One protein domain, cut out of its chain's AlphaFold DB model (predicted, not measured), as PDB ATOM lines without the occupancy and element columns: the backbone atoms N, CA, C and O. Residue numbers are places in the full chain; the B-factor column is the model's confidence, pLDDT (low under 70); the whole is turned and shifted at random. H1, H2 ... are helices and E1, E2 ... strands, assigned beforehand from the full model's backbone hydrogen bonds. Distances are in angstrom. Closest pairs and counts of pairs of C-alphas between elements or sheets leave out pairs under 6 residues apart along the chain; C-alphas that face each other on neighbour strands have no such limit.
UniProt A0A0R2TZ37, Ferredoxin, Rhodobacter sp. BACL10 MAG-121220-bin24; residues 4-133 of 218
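AT A GLANCE: This is residues 4 to 133 of the 218 residues of the protein "Ferredoxin" of Rhodobacter sp. BACL10 MAG-121220-bin24 (UniProt A0A0R2TZ37). A twisted sheet of four strands, E1, E2, E6 and E3, forms a wall through the domain, with the long helix H4 packed along one face and the shorter helix H5 on the other. H1 lies by the edge strand E1 and meets the side of H4, H2 and H3 reach out at one end, where residues 59 to 64 stick out, and the small hairpin of E4 and E5 packs on H5. The printed part has 130 residues, with five named helices and six named strands in the order H1 E1 E2 H2 H3 H4 E3 H5 E4 E5 E6. The sheets, E1 E2 E6 E3 and E4 E5, are antiparallel, and the class is mixed, helices and strands. The whole is compact, with a radius of gyration of the C-alphas of 14.4 A and spans of 43 by 37 by 33 A.

HOW THE PARTS SIT: H1, residues 4 to 12, comes closest to E1, residues 15 to 21, at the C-alphas of Ala 10 and Ser 16, 6.0 A apart. E1 and E2, residues 37 to 43, are a hairpin, their directions at 151 degrees, with N 18 and O 40 2.8 A apart, within hydrogen-bond range. E2 and E6, residues 128 to 132, are antiparallel at 156 degrees, with N 130 and O 39 2.8 A apart. E6 and E3, residues 84 to 86, are antiparallel at 148 degrees, with N 86 and O 129 2.8 A apart. From edge to edge of this sheet the strands' lines turn by 82 degrees. H2, residues 48 to 53, only grazes it with residues 48 to 52. H3, residues 56 to 59, is not on it. H3 touches residues 65 to 69 of H4, residues 65 to 80, closest at the C-alphas of Glu 57 and Pro 65, 4.8 A apart. H4 is over E6 at a height over the sheet of 7.4 A and runs along the strands, at 13 degrees to E6 on the local plane. H1 only just touches H4, with 3 pairs of C-alphas within 8 A, at residue 77 of H4 alone; the closest C-alphas are those of Leu 9 and Met 77, 7.3 A apart, and the tilt is a shallow 26 degrees, opposite ways. H1 and H4 make two layers with the sheet, that is, helices on one face of it. H5, residues 97 to 103, is on the opposite face from H4, at a height of 8.7 A. Its closest C-alphas to E4, residues 107 to 109, are those of Leu 102 and Trp 108, 5.4 A apart. E4 and E5, residues 115 to 117, are a hairpin at 147 degrees, with N 116 and O 108 2.8 A apart. In H1, H2, H4 and H5 every O i to N i+4 pair is within hydrogen-bond range; H3 is too short for such a pair.

IN THESE COORDINATES: H1 begins at C-alpha 4, (134.444, 77.774, 131.465), and measures 13.1 A. E1 measures 17.9 A and E2 20.2 A. H2 and H3 are short, and H4 measures 22.7 A, beginning at C-alpha 65, (125.181, 89.138, 106.841). E3, H5, E4 and E5 are short too. E6 measures 13.2 A and ends at C-alpha 132, (142.820, 88.633, 125.998).

THE WHOLE: The two C-alphas farthest apart, those of Arg 26 and Asn 59, are 43.4 A apart. The printed part has no cut. The link from E1 to E2, residues 22 to 36, is long. Residues 59 to 64, of which 59 belongs to H3, stand free. The mean pLDDT of the printed part is 93.7; residue 4 and residues 25 to 28 are under 70.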
ATOM      1  N   SER A   4     135.762  78.368 131.728       62.59
ATOM      2  CA  SER A   4     134.444  77.774 131.465       62.59
ATOM      3  C   SER A   4     133.403  78.762 130.924       62.59
ATOM      4  O   SER A   4     132.510  78.365 130.178       62.59
ATOM      5  N   ASP A   5     133.505  80.043 131.279       84.00
ATOM      6  CA  ASP A   5     132.410  81.001 131.101       84.00
ATOM      7  C   ASP A   5     132.329  81.510 129.651       84.00
ATOM      8  O   ASP A   5     131.240  81.682 129.101       84.00
ATOM      9  N   LEU A   6     133.480  81.689 128.993       90.94
ATOM     10  CA  LEU A   6     133.539  82.189 127.616       90.94
ATOM     11  C   LEU A   6     133.163  81.117 126.588       90.94
ATOM     12  O   LEU A   6     132.506  81.430 125.597       90.94
ATOM     13  N   GLU A   7     133.556  79.861 126.804       92.19
ATOM     14  CA  GLU A   7     133.157  78.771 125.910       92.19
ATOM     15  C   GLU A   7     131.648  78.507 125.999       92.19
ATOM     16  O   GLU A   7     130.995  78.374 124.964       92.19
ATOM     17  N   ALA A   8     131.074  78.519 127.207       92.88
ATOM     18  CA  ALA A   8     129.628  78.421 127.395       92.88
ATOM     19  C   ALA A   8     128.888  79.589 126.718       92.88
ATOM     20  O   ALA A   8     127.907  79.364 126.010       92.88
ATOM     21  N   LEU A   9     129.391  80.821 126.861       94.56
ATOM     22  CA  LEU A   9     128.843  81.986 126.164       94.56
ATOM     23  C   LEU A   9     128.946  81.849 124.636       94.56
ATOM     24  O   LEU A   9     127.997  82.154 123.927       94.56
ATOM     25  N   ALA A  10     130.064  81.351 124.105       96.69
ATOM     26  CA  ALA A  10     130.207  81.111 122.669       96.69
ATOM     27  C   ALA A  10     129.137  80.133 122.151       96.69
ATOM     28  O   ALA A  10     128.556  80.342 121.083       96.69
ATOM     29  N   GLN A  11     128.844  79.083 122.922       96.19
ATOM     30  CA  GLN A  11     127.870  78.062 122.547       96.19
ATOM     31  C   GLN A  11     126.439  78.605 122.444       96.19
ATOM     32  O   GLN A  11     125.701  78.136 121.575       96.19
ATOM     33  N   THR A  12     126.050  79.615 123.236       95.69
ATOM     34  CA  THR A  12     124.713  80.240 123.123       95.69
ATOM     35  C   THR A  12     124.511  80.947 121.779       95.69
ATOM     36  O   THR A  12     123.387  81.053 121.298       95.69
ATOM     37  N   HIS A  13     125.603  81.364 121.133       95.94
ATOM     38  CA  HIS A  13     125.615  81.937 119.787       95.94
ATOM     39  C   HIS A  13     125.900  80.896 118.693       95.94
ATOM     40  O   HIS A  13     126.150  81.251 117.542       95.94
ATOM     41  N   GLY A  14     125.917  79.602 119.026       97.12
ATOM     42  CA  GLY A  14     126.269  78.552 118.075       97.12
ATOM     43  C   GLY A  14     127.737  78.592 117.643       97.12
ATOM     44  O   GLY A  14     128.059  78.120 116.555       97.12
ATOM     45  N   LEU A  15     128.639  79.143 118.456       98.00
ATOM     46  CA  LEU A  15     130.082  79.134 118.213       98.00
ATOM     47  C   LEU A  15     130.779  78.051 119.038       98.00
ATOM     48  O   LEU A  15     130.258  77.527 120.020       98.00
ATOM     49  N   SER A  16     131.991  77.706 118.623       96.31
ATOM     50  CA  SER A  16     132.899  76.830 119.360       96.31
ATOM     51  C   SER A  16     134.277  77.470 119.465       96.31
ATOM     52  O   SER A  16     134.709  78.163 118.541       96.31
ATOM     53  N   LEU A  17     134.982  77.198 120.565       96.50
ATOM     54  CA  LEU A  17     136.409  77.484 120.687       96.50
ATOM     55  C   LEU A  17     137.189  76.453 119.853       96.50
ATOM     56  O   LEU A  17     137.281  75.275 120.201       96.50
ATOM     57  N   LEU A  18     137.731  76.895 118.720       96.19
ATOM     58  CA  LEU A  18     138.414  76.055 117.722       96.19
ATOM     59  C   LEU A  18     139.941  76.103 117.842       96.19
ATOM     60  O   LEU A  18     140.667  75.692 116.939       96.19
ATOM     61  N   GLY A  19     140.431  76.627 118.961       95.81
ATOM     62  CA  GLY A  19     141.842  76.690 119.301       95.81
ATOM     63  C   GLY A  19     142.208  78.003 119.966       95.81
ATOM     64  O   GLY A  19     141.436  78.957 119.980       95.81
ATOM     65  N   GLY A  20     143.404  78.044 120.523       95.19
ATOM     66  CA  GLY A  20     143.999  79.255 121.049       95.19
ATOM     67  C   GLY A  20     145.453  79.009 121.401       95.19
ATOM     68  O   GLY A  20     145.893  77.861 121.452       95.19
ATOM     69  N   PHE A  21     146.200  80.081 121.608       94.44
ATOM     70  CA  PHE A  21     147.595  80.014 122.024       94.44
ATOM     71  C   PHE A  21     147.934  81.203 122.919       94.44
ATOM     72  O   PHE A  21     147.253  82.233 122.912       94.44
ATOM     73  N   HIS A  22     148.989  81.046 123.713       93.75
ATOM     74  CA  HIS A  22     149.572  82.152 124.460       93.75
ATOM     75  C   HIS A  22     150.557  82.876 123.558       93.75
ATOM     76  O   HIS A  22     151.452  82.256 122.987       93.75
ATOM     77  N   THR A  23     150.375  84.179 123.427       89.06
ATOM     78  CA  THR A  23     151.282  85.047 122.680       89.06
ATOM     79  C   THR A  23     152.587  85.190 123.460       89.06
ATOM     80  O   THR A  23     152.589  85.294 124.691       89.06
ATOM     81  N   ASP A  24     153.717  85.177 122.757       75.88
ATOM     82  CA  ASP A  24     154.967  85.659 123.325       75.88
ATOM     83  C   ASP A  24     155.132  87.146 122.982       75.88
ATOM     84  O   ASP A  24     154.605  87.646 121.990       75.88
ATOM     85  N   ALA A  25     155.824  87.902 123.836       58.75
ATOM     86  CA  ALA A  25     155.929  89.359 123.707       58.75
ATOM     87  C   ALA A  25     156.710  89.829 122.454       58.75
ATOM     88  O   ALA A  25     156.996  91.015 122.324       58.75
ATOM     89  N   ARG A  26     157.120  88.913 121.565       55.00
ATOM     90  CA  ARG A  26     158.051  89.175 120.458       55.00
ATOM     91  C   ARG A  26     157.372  89.344 119.098       55.00
ATOM     92  O   ARG A  26     157.981  89.965 118.234       55.00
ATOM     93  N   ASP A  27     156.142  88.866 118.917       62.00
ATOM     94  CA  ASP A  27     155.388  89.006 117.661       62.00
ATOM     95  C   ASP A  27     154.027  89.670 117.904       62.00
ATOM     96  O   ASP A  27     153.000  89.010 117.905       62.00
ATOM     97  N   MET A  28     154.010  90.983 118.168       65.56
ATOM     98  CA  MET A  28     152.787  91.724 118.525       65.56
ATOM     99  C   MET A  28     152.115  92.457 117.356       65.56
ATOM    100  O   MET A  28     151.120  93.147 117.562       65.56
ATOM    101  N   SER A  29     152.614  92.343 116.121       72.19
ATOM    102  CA  SER A  29     152.152  93.191 115.008       72.19
ATOM    103  C   SER A  29     150.710  92.933 114.561       72.19
ATOM    104  O   SER A  29     150.174  93.692 113.754       72.19
ATOM    105  N   HIS A  30     150.078  91.869 115.057       83.19
ATOM    106  CA  HIS A  30     148.770  91.407 114.591       83.19
ATOM    107  C   HIS A  30     147.700  91.348 115.687       83.19
ATOM    108  O   HIS A  30     146.596  90.866 115.434       83.19
ATOM    109  N   PHE A  31     148.004  91.825 116.894       85.81
ATOM    110  CA  PHE A  31     147.055  91.867 118.002       85.81
ATOM    111  C   PHE A  31     147.307  93.071 118.919       85.81
ATOM    112  O   PHE A  31     148.369  93.685 118.854       85.81
ATOM    113  N   PRO A  32     146.325  93.439 119.758       87.94
ATOM    114  CA  PRO A  32     146.450  94.570 120.669       87.94
ATOM    115  C   PRO A  32     147.635  94.431 121.624       87.94
ATOM    116  O   PRO A  32     148.034  93.317 121.996       87.94
ATOM    117  N   GLU A  33     148.150  95.572 122.078       85.38
ATOM    118  CA  GLU A  33     149.172  95.607 123.118       85.38
ATOM    119  C   GLU A  33     148.723  94.822 124.360       85.38
ATOM    120  O   GLU A  33     147.549  94.818 124.730       85.38
ATOM    121  N   ASN A  34     149.666  94.146 125.015       88.06
ATOM    122  CA  ASN A  34     149.446  93.304 126.197       88.06
ATOM    123  C   ASN A  34     148.577  92.053 125.987       88.06
ATOM    124  O   ASN A  34     148.228  91.404 126.973       88.06
ATOM    125  N   THR A  35     148.257  91.665 124.748       93.62
ATOM    126  CA  THR A  35     147.630  90.358 124.496       93.62
ATOM    127  C   THR A  35     148.515  89.252 125.076       93.62
ATOM    128  O   THR A  35     149.695  89.175 124.738       93.62
ATOM    129  N   GLN A  36     147.947  88.406 125.941       94.06
ATOM    130  CA  GLN A  36     148.585  87.221 126.534       94.06
ATOM    131  C   GLN A  36     147.965  85.907 126.036       94.06
ATOM    132  O   GLN A  36     148.543  84.831 126.204       94.06
ATOM    133  N   SER A  37     146.753  85.952 125.485       95.06
ATOM    134  CA  SER A  37     146.075  84.793 124.899       95.06
ATOM    135  C   SER A  37     145.255  85.212 123.696       95.06
ATOM    136  O   SER A  37     144.539  86.209 123.750       95.06
ATOM    137  N   LEU A  38     145.329  84.419 122.632       95.88
ATOM    138  CA  LEU A  38     144.471  84.554 121.468       95.88
ATOM    139  C   LEU A  38     143.590  83.315 121.354       95.88
ATOM    140  O   LEU A  38     144.096  82.194 121.317       95.88
ATOM    141  N   LEU A  39     142.278  83.520 121.293       97.12
ATOM    142  CA  LEU A  39     141.276  82.463 121.184       97.12
ATOM    143  C   LEU A  39     140.587  82.546 119.828       97.12
ATOM    144  O   LEU A  39     140.142  83.621 119.444       97.12
ATOM    145  N   LEU A  40     140.482  81.433 119.109       98.00
ATOM    146  CA  LEU A  40     139.921  81.363 117.763       98.00
ATOM    147  C   LEU A  40     138.537  80.717 117.796       98.00
ATOM    148  O   LEU A  40     138.371  79.601 118.288       98.00
ATOM    149  N   PHE A  41     137.552  81.389 117.212       98.50
ATOM    150  CA  PHE A  41     136.163  80.948 117.207       98.50
ATOM    151  C   PHE A  41     135.671  80.684 115.794       98.50
ATOM    152  O   PHE A  41     136.003  81.387 114.834       98.50
ATOM    153  N   GLY A  42     134.819  79.679 115.678       98.00
ATOM    154  CA  GLY A  42     134.118  79.378 114.444       98.00
ATOM    155  C   GLY A  42     132.793  78.681 114.703       98.00
ATOM    156  O   GLY A  42     132.423  78.460 115.861       98.00
ATOM    157  N   PRO A  43     132.058  78.348 113.635       97.69
ATOM    158  CA  PRO A  43     130.723  77.797 113.737       97.69
ATOM    159  C   PRO A  43     130.728  76.445 114.443       97.69
ATOM    160  O   PRO A  43     131.484  75.537 114.087       97.69
ATOM    161  N   MET A  44     129.818  76.268 115.390       96.06
ATOM    162  CA  MET A  44     129.443  74.950 115.871       96.06
ATOM    163  C   MET A  44     128.605  74.275 114.782       96.06
ATOM    164  O   MET A  44     127.480  74.691 114.511       96.06
ATOM    165  N   LEU A  45     129.163  73.247 114.138       91.94
ATOM    166  CA  LEU A  45     128.716  72.740 112.830       91.94
ATOM    167  C   LEU A  45     127.206  72.452 112.697       91.94
ATOM    168  O   LEU A  45     126.661  72.643 111.608       91.94
ATOM    169  N   GLN A  46     126.550  72.011 113.777       92.25
ATOM    170  CA  GLN A  46     125.115  71.693 113.816       92.25
ATOM    171  C   GLN A  46     124.224  72.809 114.385       92.25
ATOM    172  O   GLN A  46     123.046  72.866 114.059       92.25
ATOM    173  N   HIS A  47     124.771  73.707 115.202       94.69
ATOM    174  CA  HIS A  47     123.979  74.682 115.964       94.69
ATOM    175  C   HIS A  47     124.060  76.098 115.398       94.69
ATOM    176  O   HIS A  47     123.115  76.865 115.527       94.69
ATOM    177  N   PHE A  48     125.173  76.447 114.749       97.50
ATOM    178  CA  PHE A  48     125.378  77.781 114.195       97.50
ATOM    179  C   PHE A  48     124.312  78.153 113.166       97.50
ATOM    180  O   PHE A  48     123.731  79.227 113.233       97.50
ATOM    181  N   TRP A  49     124.073  77.268 112.196       97.56
ATOM    182  CA  TRP A  49     123.269  77.609 111.027       97.56
ATOM    183  C   TRP A  49     121.804  77.920 111.356       97.56
ATOM    184  O   TRP A  49     121.346  78.967 110.906       97.56
ATOM    185  N   PRO A  50     121.086  77.102 112.156       96.62
ATOM    186  CA  PRO A  50     119.727  77.440 112.581       96.62
ATOM    187  C   PRO A  50     119.642  78.793 113.300       96.62
ATOM    188  O   PRO A  50     118.771  79.592 112.985       96.62
ATOM    189  N   LEU A  51     120.592  79.093 114.193       97.25
ATOM    190  CA  LEU A  51     120.625  80.373 114.912       97.25
ATOM    191  C   LEU A  51     120.950  81.555 113.992       97.25
ATOM    192  O   LEU A  51     120.434  82.655 114.169       97.25
ATOM    193  N   PHE A  52     121.835  81.345 113.018       98.19
ATOM    194  CA  PHE A  52     122.257  82.392 112.098       98.19
ATOM    195  C   PHE A  52     121.123  82.826 111.164       98.19
ATOM    196  O   PHE A  52     120.925  84.022 110.988       98.19
ATOM    197  N   ILE A  53     120.348  81.890 110.607       97.81
ATOM    198  CA  ILE A  53     119.250  82.242 109.686       97.81
ATOM    199  C   ILE A  53     118.059  82.923 110.386       97.81
ATOM    200  O   ILE A  53     117.227  83.551 109.735       97.81
ATOM    201  N   GLU A  54     117.984  82.840 111.712       97.56
ATOM    202  CA  GLU A  54     117.016  83.577 112.532       97.56
ATOM    203  C   GLU A  54     117.528  84.970 112.943       97.56
ATOM    204  O   GLU A  54     116.803  85.744 113.569       97.56
ATOM    205  N   SER A  55     118.775  85.323 112.611       98.12
ATOM    206  CA  SER A  55     119.370  86.581 113.053       98.12
ATOM    207  C   SER A  55     118.836  87.788 112.271       98.12
ATOM    208  O   SER A  55     118.457  87.654 111.103       98.12
ATOM    209  N   PRO A  56     118.848  88.998 112.864       98.12
ATOM    210  CA  PRO A  56     118.476  90.215 112.146       98.12
ATOM    211  C   PRO A  56     119.286  90.411 110.861       98.12
ATOM    212  O   PRO A  56     118.708  90.708 109.824       98.12
ATOM    213  N   GLU A  57     120.595  90.139 110.914       98.38
ATOM    214  CA  GLU A  57     121.502  90.285 109.769       98.38
ATOM    215  C   GLU A  57     121.153  89.371 108.603       98.38
ATOM    216  O   GLU A  57     121.391  89.724 107.459       98.38
ATOM    217  N   TRP A  58     120.606  88.185 108.864       98.00
ATOM    218  CA  TRP A  58     120.152  87.318 107.783       98.00
ATOM    219  C   TRP A  58     118.886  87.854 107.102       98.00
ATOM    220  O   TRP A  58     118.692  87.661 105.902       98.00
ATOM    221  N   ASN A  59     118.022  88.514 107.871       98.12
ATOM    222  CA  ASN A  59     116.665  88.862 107.460       98.12
ATOM    223  C   ASN A  59     116.522  90.297 106.927       98.12
ATOM    224  O   ASN A  59     115.463  90.639 106.406       98.12
ATOM    225  N   ASP A  60     117.557  91.132 107.039       97.62
ATOM    226  CA  ASP A  60     117.513  92.536 106.609       97.62
ATOM    227  C   ASP A  60     117.882  92.765 105.131       97.62
ATOM    228  O   ASP A  60     117.573  93.820 104.580       97.62
ATOM    229  N   GLY A  61     118.470  91.765 104.465       95.94
ATOM    230  CA  GLY A  61     118.828  91.822 103.045       95.94
ATOM    231  C   GLY A  61     120.114  92.593 102.733       95.94
ATOM    232  O   GLY A  61     120.456  92.737 101.556       95.94
ATOM    233  N   ASP A  62     120.841  93.059 103.748       97.50
ATOM    234  CA  ASP A  62     122.089  93.784 103.554       97.50
ATOM    235  C   ASP A  62     123.260  92.847 103.170       97.50
ATOM    236  O   ASP A  62     123.239  91.640 103.441       97.50
ATOM    237  N   PRO A  63     124.330  93.382 102.547       95.62
ATOM    238  CA  PRO A  63     125.536  92.613 102.252       95.62
ATOM    239  C   PRO A  63     126.223  92.040 103.501       95.62
ATOM    240  O   PRO A  63     126.136  92.586 104.600       95.62
ATOM    241  N   ASP A  64     126.967  90.951 103.290       95.44
ATOM    242  CA  ASP A  64     127.837  90.304 104.279       95.44
ATOM    243  C   ASP A  64     127.163  89.991 105.635       95.44
ATOM    244  O   ASP A  64     127.716  90.277 106.705       95.44
ATOM    245  N   PRO A  65     125.981  89.340 105.632       97.62
ATOM    246  CA  PRO A  65     125.181  89.138 106.841       97.62
ATOM    247  C   PRO A  65     125.923  88.324 107.907       97.62
ATOM    248  O   PRO A  65     125.821  88.590 109.103       97.62
ATOM    249  N   MET A  66     126.742  87.356 107.485       97.88
ATOM    250  CA  MET A  66     127.534  86.538 108.402       97.88
ATOM    251  C   MET A  66     128.675  87.331 109.050       97.88
ATOM    252  O   MET A  66     128.994  87.099 110.221       97.88
ATOM    253  N   ASP A  67     129.292  88.263 108.319       97.94
ATOM    254  CA  ASP A  67     130.373  89.123 108.818       97.94
ATOM    255  C   ASP A  67     129.814  90.123 109.826       97.94
ATOM    256  O   ASP A  67     130.312  90.190 110.950       97.94
ATOM    257  N   ARG A  68     128.693  90.774 109.500       98.25
ATOM    258  CA  ARG A  68     127.938  91.634 110.428       98.25
ATOM    259  C   ARG A  68     127.523  90.896 111.700       98.25
ATOM    260  O   ARG A  68     127.782  91.376 112.804       98.25
ATOM    261  N   TRP A  69     126.967  89.690 111.557       98.56
ATOM    262  CA  TRP A  69     126.614  88.835 112.691       98.56
ATOM    263  C   TRP A  69     127.840  88.510 113.555       98.56
ATOM    264  O   TRP A  69     127.770  88.535 114.785       98.56
ATOM    265  N   SER A  70     128.985  88.235 112.924       98.56
ATOM    266  CA  SER A  70     130.223  87.903 113.639       98.56
ATOM    267  C   SER A  70     130.742  89.111 114.408       98.56
ATOM    268  O   SER A  70     131.097  88.968 115.577       98.56
ATOM    269  N   ILE A  71     130.706  90.299 113.794       98.56
ATOM    270  CA  ILE A  71     131.058  91.561 114.447       98.56
ATOM    271  C   ILE A  71     130.203  91.758 115.697       98.56
ATOM    272  O   ILE A  71     130.768  91.938 116.773       98.56
ATOM    273  N   ARG A  72     128.872  91.672 115.597       98.31
ATOM    274  CA  ARG A  72     127.986  91.890 116.751       98.31
ATOM    275  C   ARG A  72     128.249  90.898 117.885       98.31
ATOM    276  O   ARG A  72     128.483  91.318 119.016       98.31
ATOM    277  N   ASN A  73     128.206  89.595 117.603       98.31
ATOM    278  CA  ASN A  73     128.236  88.583 118.664       98.31
ATOM    279  C   ASN A  73     129.641  88.412 119.263       98.31
ATOM    280  O   ASN A  73     129.783  88.402 120.484       98.31
ATOM    281  N   ILE A  74     130.698  88.355 118.445       98.50
ATOM    282  CA  ILE A  74     132.065  88.144 118.952       98.50
ATOM    283  C   ILE A  74     132.595  89.404 119.647       98.50
ATOM    284  O   ILE A  74     133.297  89.281 120.648       98.50
ATOM    285  N   SER A  75     132.225  90.610 119.194       98.38
ATOM    286  CA  SER A  75     132.595  91.843 119.913       98.38
ATOM    287  C   SER A  75     131.917  91.929 121.275       98.38
ATOM    288  O   SER A  75     132.578  92.273 122.251       98.38
ATOM    289  N   ALA A  76     130.632  91.564 121.372       97.50
ATOM    290  CA  ALA A  76     129.926  91.511 122.651       97.50
ATOM    291  C   ALA A  76     130.556  90.481 123.605       97.50
ATOM    292  O   ALA A  76     130.799  90.785 124.775       97.50
ATOM    293  N   MET A  77     130.898  89.290 123.096       97.56
ATOM    294  CA  MET A  77     131.640  88.286 123.863       97.56
ATOM    295  C   MET A  77     132.980  88.837 124.354       97.56
ATOM    296  O   MET A  77     133.263  88.756 125.547       97.56
ATOM    297  N   ALA A  78     133.781  89.436 123.468       97.19
ATOM    298  CA  ALA A  78     135.076  90.013 123.815       97.19
ATOM    299  C   ALA A  78     134.944  91.087 124.903       97.19
ATOM    300  O   ALA A  78     135.636  91.016 125.918       97.19
ATOM    301  N   GLN A  79     133.997  92.017 124.748       96.12
ATOM    302  CA  GLN A  79     133.729  93.070 125.726       96.12
ATOM    303  C   GLN A  79     133.371  92.493 127.101       96.12
ATOM    304  O   GLN A  79     133.889  92.966 128.112       96.12
ATOM    305  N   SER A  80     132.536  91.449 127.146       95.38
ATOM    306  CA  SER A  80     132.106  90.827 128.406       95.38
ATOM    307  C   SER A  80     133.265  90.253 129.226       95.38
ATOM    308  O   SER A  80     133.178  90.198 130.449       95.38
ATOM    309  N   VAL A  81     134.374  89.886 128.577       94.25
ATOM    310  CA  VAL A  81     135.556  89.294 129.222       94.25
ATOM    311  C   VAL A  81     136.772  90.226 129.241       94.25
ATOM    312  O   VAL A  81     137.872  89.786 129.580       94.25
ATOM    313  N   GLY A  82     136.592  91.505 128.887       94.56
ATOM    314  CA  GLY A  82     137.671  92.498 128.830       94.56
ATOM    315  C   GLY A  82     138.702  92.240 127.726       94.56
ATOM    316  O   GLY A  82     139.862  92.619 127.872       94.56
ATOM    317  N   GLY A  83     138.304  91.549 126.658       95.00
ATOM    318  CA  GLY A  83     139.119  91.283 125.478       95.00
ATOM    319  C   GLY A  83     138.748  92.152 124.281       95.00
ATOM    320  O   GLY A  83     137.806  92.946 124.320       95.00
ATOM    321  N   GLN A  84     139.461  91.945 123.177       96.88
ATOM    322  CA  GLN A  84     139.202  92.603 121.900       96.88
ATOM    323  C   GLN A  84     138.922  91.576 120.803       96.88
ATOM    324  O   GLN A  84     139.666  90.608 120.639       96.88
ATOM    325  N   ALA A  85     137.848  91.800 120.045       97.62
ATOM    326  CA  ALA A  85     137.500  90.962 118.909       97.62
ATOM    327  C   ALA A  85     138.355  91.300 117.678       97.62
ATOM    328  O   ALA A  85     138.625  92.465 117.384       97.62
ATOM    329  N   LEU A  86     138.753  90.259 116.954       97.50
ATOM    330  CA  LEU A  86     139.550  90.300 115.732       97.50
ATOM    331  C   LEU A  86     138.866  89.425 114.674       97.50
ATOM    332  O   LEU A  86     138.289  88.392 115.015       97.50
ATOM    333  N   PHE A  87     138.928  89.797 113.394       97.81
ATOM    334  CA  PHE A  87     138.115  89.157 112.350       97.81
ATOM    335  C   PHE A  87     138.944  88.693 111.141       97.81
ATOM    336  O   PHE A  87     139.924  89.349 110.789       97.81
ATOM    337  N   PRO A  88     138.578  87.565 110.495       96.12
ATOM    338  CA  PRO A  88     139.285  87.030 109.324       96.12
ATOM    339  C   PRO A  88     138.900  87.729 108.008       96.12
ATOM    340  O   PRO A  88     139.319  87.299 106.935       96.12
ATOM    341  N   PHE A  89     138.066  88.762 108.086       95.38
ATOM    342  CA  PHE A  89     137.535  89.552 106.982       95.38
ATOM    343  C   PHE A  89     137.741  91.045 107.272       95.38
ATOM    344  O   PHE A  89     138.163  91.423 108.366       95.38
ATOM    345  N   GLY A  90     137.434  91.893 106.292       89.25
ATOM    346  CA  GLY A  90     137.668  93.336 106.345       89.25
ATOM    347  C   GLY A  90     138.641  93.790 105.260       89.25
ATOM    348  O   GLY A  90     138.756  93.149 104.218       89.25
ATOM    349  N   GLY A  91     139.317  94.914 105.490       85.00
ATOM    350  CA  GLY A  91     140.330  95.451 104.579       85.00
ATOM    351  C   GLY A  91     141.759  95.038 104.957       85.00
ATOM    352  O   GLY A  91     141.996  94.601 106.084       85.00
ATOM    353  N   PRO A  92     142.732  95.192 104.040       85.62
ATOM    354  CA  PRO A  92     144.143  95.004 104.357       85.62
ATOM    355  C   PRO A  92     144.653  96.031 105.399       85.62
ATOM    356  O   PRO A  92     144.177  97.168 105.402       85.62
ATOM    357  N   PRO A  93     145.660  95.676 106.228       88.69
ATOM    358  CA  PRO A  93     146.323  94.372 106.269       88.69
ATOM    359  C   PRO A  93     145.436  93.296 106.913       88.69
ATOM    360  O   PRO A  93     144.900  93.480 108.002       88.69
ATOM    361  N   PHE A  94     145.299  92.152 106.236       91.56
ATOM    362  CA  PHE A  94     144.511  91.032 106.747       91.56
ATOM    363  C   PHE A  94     145.204  90.374 107.938       91.56
ATOM    364  O   PHE A  94     146.422  90.180 107.939       91.56
ATOM    365  N   LEU A  95     144.411  89.969 108.926       94.88
ATOM    366  CA  LEU A  95     144.920  89.249 110.084       94.88
ATOM    367  C   LEU A  95     145.278  87.797 109.716       94.88
ATOM    368  O   LEU A  95     144.528  87.144 108.981       94.88
ATOM    369  N   PRO A  96     146.396  87.249 110.225       94.50
ATOM    370  CA  PRO A  96     146.948  85.974 109.772       94.50
ATOM    371  C   PRO A  96     146.265  84.761 110.433       94.50
ATOM    372  O   PRO A  96     146.921  83.902 111.023       94.50
ATOM    373  N   PHE A  97     144.939  84.641 110.293       96.12
ATOM    374  CA  PHE A  97     144.140  83.551 110.876       96.12
ATOM    375  C   PHE A  97     144.648  82.153 110.511       96.12
ATOM    376  O   PHE A  97     144.551  81.238 111.323       96.12
ATOM    377  N   TYR A  98     145.210  81.979 109.311       95.31
ATOM    378  CA  TYR A  98     145.815  80.708 108.917       95.31
ATOM    379  C   TYR A  98     146.997  80.347 109.826       95.31
ATOM    380  O   TYR A  98     147.031  79.258 110.393       95.31
ATOM    381  N   SER A  99     147.934  81.277 110.022       94.62
ATOM    382  CA  SER A  99     149.091  81.081 110.900       94.62
ATOM    383  C   SER A  99     148.665  80.880 112.353       94.62
ATOM    384  O   SER A  99     149.194  80.003 113.031       94.62
ATOM    385  N   TRP A 100     147.662  81.625 112.822       95.50
ATOM    386  CA  TRP A 100     147.092  81.457 114.160       95.50
ATOM    387  C   TRP A 100     146.460  80.079 114.370       95.50
ATOM    388  O   TRP A 100     146.644  79.464 115.420       95.50
ATOM    389  N   ALA A 101     145.762  79.558 113.362       96.00
ATOM    390  CA  ALA A 101     145.200  78.215 113.399       96.00
ATOM    391  C   ALA A 101     146.293  77.153 113.584       96.00
ATOM    392  O   ALA A 101     146.135  76.260 114.415       96.00
ATOM    393  N   LEU A 102     147.419  77.287 112.873       95.06
ATOM    394  CA  LEU A 102     148.568  76.388 113.026       95.06
ATOM    395  C   LEU A 102     149.197  76.486 114.423       95.06
ATOM    396  O   LEU A 102     149.485  75.462 115.039       95.06
ATOM    397  N   GLN A 103     149.370  77.705 114.945       93.56
ATOM    398  CA  GLN A 103     149.929  77.936 116.283       93.56
ATOM    399  C   GLN A 103     149.051  77.366 117.403       93.56
ATOM    400  O   GLN A 103     149.569  76.949 118.434       93.56
ATOM    401  N   SER A 104     147.732  77.292 117.192       94.19
ATOM    402  CA  SER A 104     146.804  76.754 118.193       94.19
ATOM    403  C   SER A 104     147.030  75.275 118.533       94.19
ATOM    404  O   SER A 104     146.505  74.792 119.533       94.19
ATOM    405  N   GLY A 105     147.730  74.519 117.675       93.75
ATOM    406  CA  GLY A 105     147.903  73.073 117.845       93.75
ATOM    407  C   GLY A 105     146.602  72.264 117.730       93.75
ATOM    408  O   GLY A 105     146.563  71.106 118.149       93.75
ATOM    409  N   ARG A 106     145.532  72.869 117.194       95.62
ATOM    410  CA  ARG A 106     144.213  72.246 116.963       95.62
ATOM    411  C   ARG A 106     143.857  72.135 115.478       95.62
ATOM    412  O   ARG A 106     142.945  71.389 115.115       95.62
ATOM    413  N   ALA A 107     144.575  72.862 114.622       96.69
ATOM    414  CA  ALA A 107     144.429  72.826 113.175       96.69
ATOM    415  C   ALA A 107     145.790  72.740 112.474       96.69
ATOM    416  O   ALA A 107     146.794  73.254 112.961       96.69
ATOM    417  N   TRP A 108     145.817  72.097 111.306       97.00
ATOM    418  CA  TRP A 108     147.031  71.878 110.517       97.00
ATOM    419  C   TRP A 108     146.768  72.054 109.029       97.00
ATOM    420  O   TRP A 108     145.632  71.962 108.568       97.00
ATOM    421  N   GLU A 109     147.833  72.222 108.253       96.19
ATOM    422  CA  GLU A 109     147.760  72.100 106.801       96.19
ATOM    423  C   GLU A 109     147.418  70.647 106.417       96.19
ATOM    424  O   GLU A 109     148.092  69.699 106.829       96.19
ATOM    425  N   SER A 110     146.352  70.445 105.645       96.44
ATOM    426  CA  SER A 110     146.013  69.135 105.075       96.44
ATOM    427  C   SER A 110     146.790  68.867 103.773       96.44
ATOM    428  O   SER A 110     147.353  69.797 103.193       96.44
ATOM    429  N   PRO A 111     146.785  67.629 103.237       95.81
ATOM    430  CA  PRO A 111     147.391  67.338 101.933       95.81
ATOM    431  C   PRO A 111     146.870  68.217 100.780       95.81
ATOM    432  O   PRO A 111     147.603  68.498  99.837       95.81
ATOM    433  N   VAL A 112     145.628  68.703 100.873       95.62
ATOM    434  CA  VAL A 112     144.998  69.590  99.877       95.62
ATOM    435  C   VAL A 112     145.134  71.081 100.231       95.62
ATOM    436  O   VAL A 112     144.347  71.900  99.769       95.62
ATOM    437  N   LYS A 113     146.091  71.448 101.099       92.56
ATOM    438  CA  LYS A 113     146.438  72.828 101.523       92.56
ATOM    439  C   LYS A 113     145.373  73.608 102.302       92.56
ATOM    440  O   LYS A 113     145.685  74.617 102.934       92.56
ATOM    441  N   LEU A 114     144.143  73.107 102.363       95.00
ATOM    442  CA  LEU A 114     143.122  73.587 103.291       95.00
ATOM    443  C   LEU A 114     143.478  73.215 104.736       95.00
ATOM    444  O   LEU A 114     144.104  72.178 104.970       95.00
ATOM    445  N   LEU A 115     143.041  74.023 105.703       97.12
ATOM    446  CA  LEU A 115     143.168  73.676 107.119       97.12
ATOM    447  C   LEU A 115     142.287  72.468 107.467       97.12
ATOM    448  O   LEU A 115     141.122  72.408 107.072       97.12
ATOM    449  N   VAL A 116     142.845  71.537 108.240       97.19
ATOM    450  CA  VAL A 116     142.138  70.424 108.882       97.19
ATOM    451  C   VAL A 116     142.165  70.615 110.395       97.19
ATOM    452  O   VAL A 116     143.234  70.790 110.970       97.19
ATOM    453  N   HIS A 117     141.000  70.579 111.034       96.88
ATOM    454  CA  HIS A 117     140.843  70.681 112.485       96.88
ATOM    455  C   HIS A 117     140.618  69.303 113.111       96.88
ATOM    456  O   HIS A 117     139.989  68.437 112.500       96.88
ATOM    457  N   ASP A 118     141.073  69.115 114.344       95.06
ATOM    458  CA  ASP A 118     140.965  67.852 115.082       95.06
ATOM    459  C   ASP A 118     139.529  67.324 115.233       95.06
ATOM    460  O   ASP A 118     139.300  66.120 115.156       95.06
ATOM    461  N   ARG A 119     138.560  68.230 115.400       93.88
ATOM    462  CA  ARG A 119     137.142  67.910 115.644       93.88
ATOM    463  C   ARG A 119     136.193  68.309 114.524       93.88
ATOM    464  O   ARG A 119     135.035  67.914 114.548       93.88
ATOM    465  N   GLN A 120     136.644  69.156 113.601       95.62
ATOM    466  CA  GLN A 120     135.803  69.660 112.505       95.62
ATOM    467  C   GLN A 120     136.326  69.246 111.127       95.62
ATOM    468  O   GLN A 120     135.720  69.572 110.109       95.62
ATOM    469  N   GLY A 121     137.461  68.545 111.071       96.06
ATOM    470  CA  GLY A 121     138.062  68.106 109.824       96.06
ATOM    471  C   GLY A 121     138.274  69.271 108.866       96.06
ATOM    472  O   GLY A 121     138.732  70.346 109.254       96.06
ATOM    473  N   LEU A 122     137.903  69.058 107.608       96.50
ATOM    474  CA  LEU A 122     137.984  70.073 106.562       96.50
ATOM    475  C   LEU A 122     136.763  71.010 106.531       96.50
ATOM    476  O   LEU A 122     136.654  71.829 105.616       96.50
ATOM    477  N   TRP A 123     135.843  70.930 107.499       96.19
ATOM    478  CA  TRP A 123     134.777  71.926 107.655       96.19
ATOM    479  C   TRP A 123     135.191  73.187 108.393       96.19
ATOM    480  O   TRP A 123     134.408  74.136 108.389       96.19
ATOM    481  N   LEU A 124     136.402  73.219 108.954       96.00
ATOM    482  CA  LEU A 124     136.910  74.369 109.687       96.00
ATOM    483  C   LEU A 124     136.690  75.674 108.908       96.00
ATOM    484  O   LEU A 124     137.126  75.831 107.760       96.00
ATOM    485  N   SER A 125     136.037  76.615 109.578       95.75
ATOM    486  CA  SER A 125     135.964  78.016 109.199       95.75
ATOM    487  C   SER A 125     136.016  78.856 110.470       95.75
ATOM    488  O   SER A 125     135.339  78.555 111.450       95.75
ATOM    489  N   TYR A 126     136.838  79.900 110.471       97.94
ATOM    490  CA  TYR A 126     136.877  80.860 111.572       97.94
ATOM    491  C   TYR A 126     135.916  82.011 111.288       97.94
ATOM    492  O   TYR A 126     135.752  82.420 110.137       97.94
ATOM    493  N   ARG A 127     135.277  82.528 112.340       98.00
ATOM    494  CA  ARG A 127     134.405  83.713 112.295       98.00
ATOM    495  C   ARG A 127     134.968  84.896 113.072       98.00
ATOM    496  O   ARG A 127     134.562  86.023 112.823       98.00
ATOM    497  N   GLY A 128     135.927  84.650 113.956       98.25
ATOM    498  CA  GLY A 128     136.639  85.691 114.679       98.25
ATOM    499  C   GLY A 128     137.592  85.106 115.706       98.25
ATOM    500  O   GLY A 128     137.688  83.890 115.876       98.25
ATOM    501  N   ALA A 129     138.303  85.993 116.378       98.06
ATOM    502  CA  ALA A 129     139.186  85.688 117.479       98.06
ATOM    503  C   ALA A 129     138.969  86.695 118.610       98.06
ATOM    504  O   ALA A 129     138.495  87.804 118.368       98.06
ATOM    505  N   ILE A 130     139.315  86.312 119.835       97.88
ATOM    506  CA  ILE A 130     139.320  87.204 120.995       97.88
ATOM    507  C   ILE A 130     140.743  87.250 121.543       97.88
ATOM    508  O   ILE A 130     141.290  86.225 121.956       97.88
ATOM    509  N   ALA A 131     141.334  88.442 121.523       96.69
ATOM    510  CA  ALA A 131     142.599  88.749 122.170       96.69
ATOM    511  C   ALA A 131     142.339  89.139 123.630       96.69
ATOM    512  O   ALA A 131     141.545  90.041 123.904       96.69
ATOM    513  N   LEU A 132     142.988  88.445 124.561       95.50
ATOM    514  CA  LEU A 132     142.820  88.633 125.998       95.50
ATOM    515  C   LEU A 132     144.094  89.206 126.624       95.50
ATOM    516  O   LEU A 132     145.185  88.702 126.333       95.50
ATOM    517  N   PRO A 133     143.983  90.185 127.542       94.31
ATOM    518  CA  PRO A 133     145.134  90.771 128.229       94.31
ATOM    519  C   PRO A 133     145.650  89.914 129.398       94.31
ATOM    520  O   PRO A 133     146.476  90.364 130.188       94.31
TER     521      PRO A 133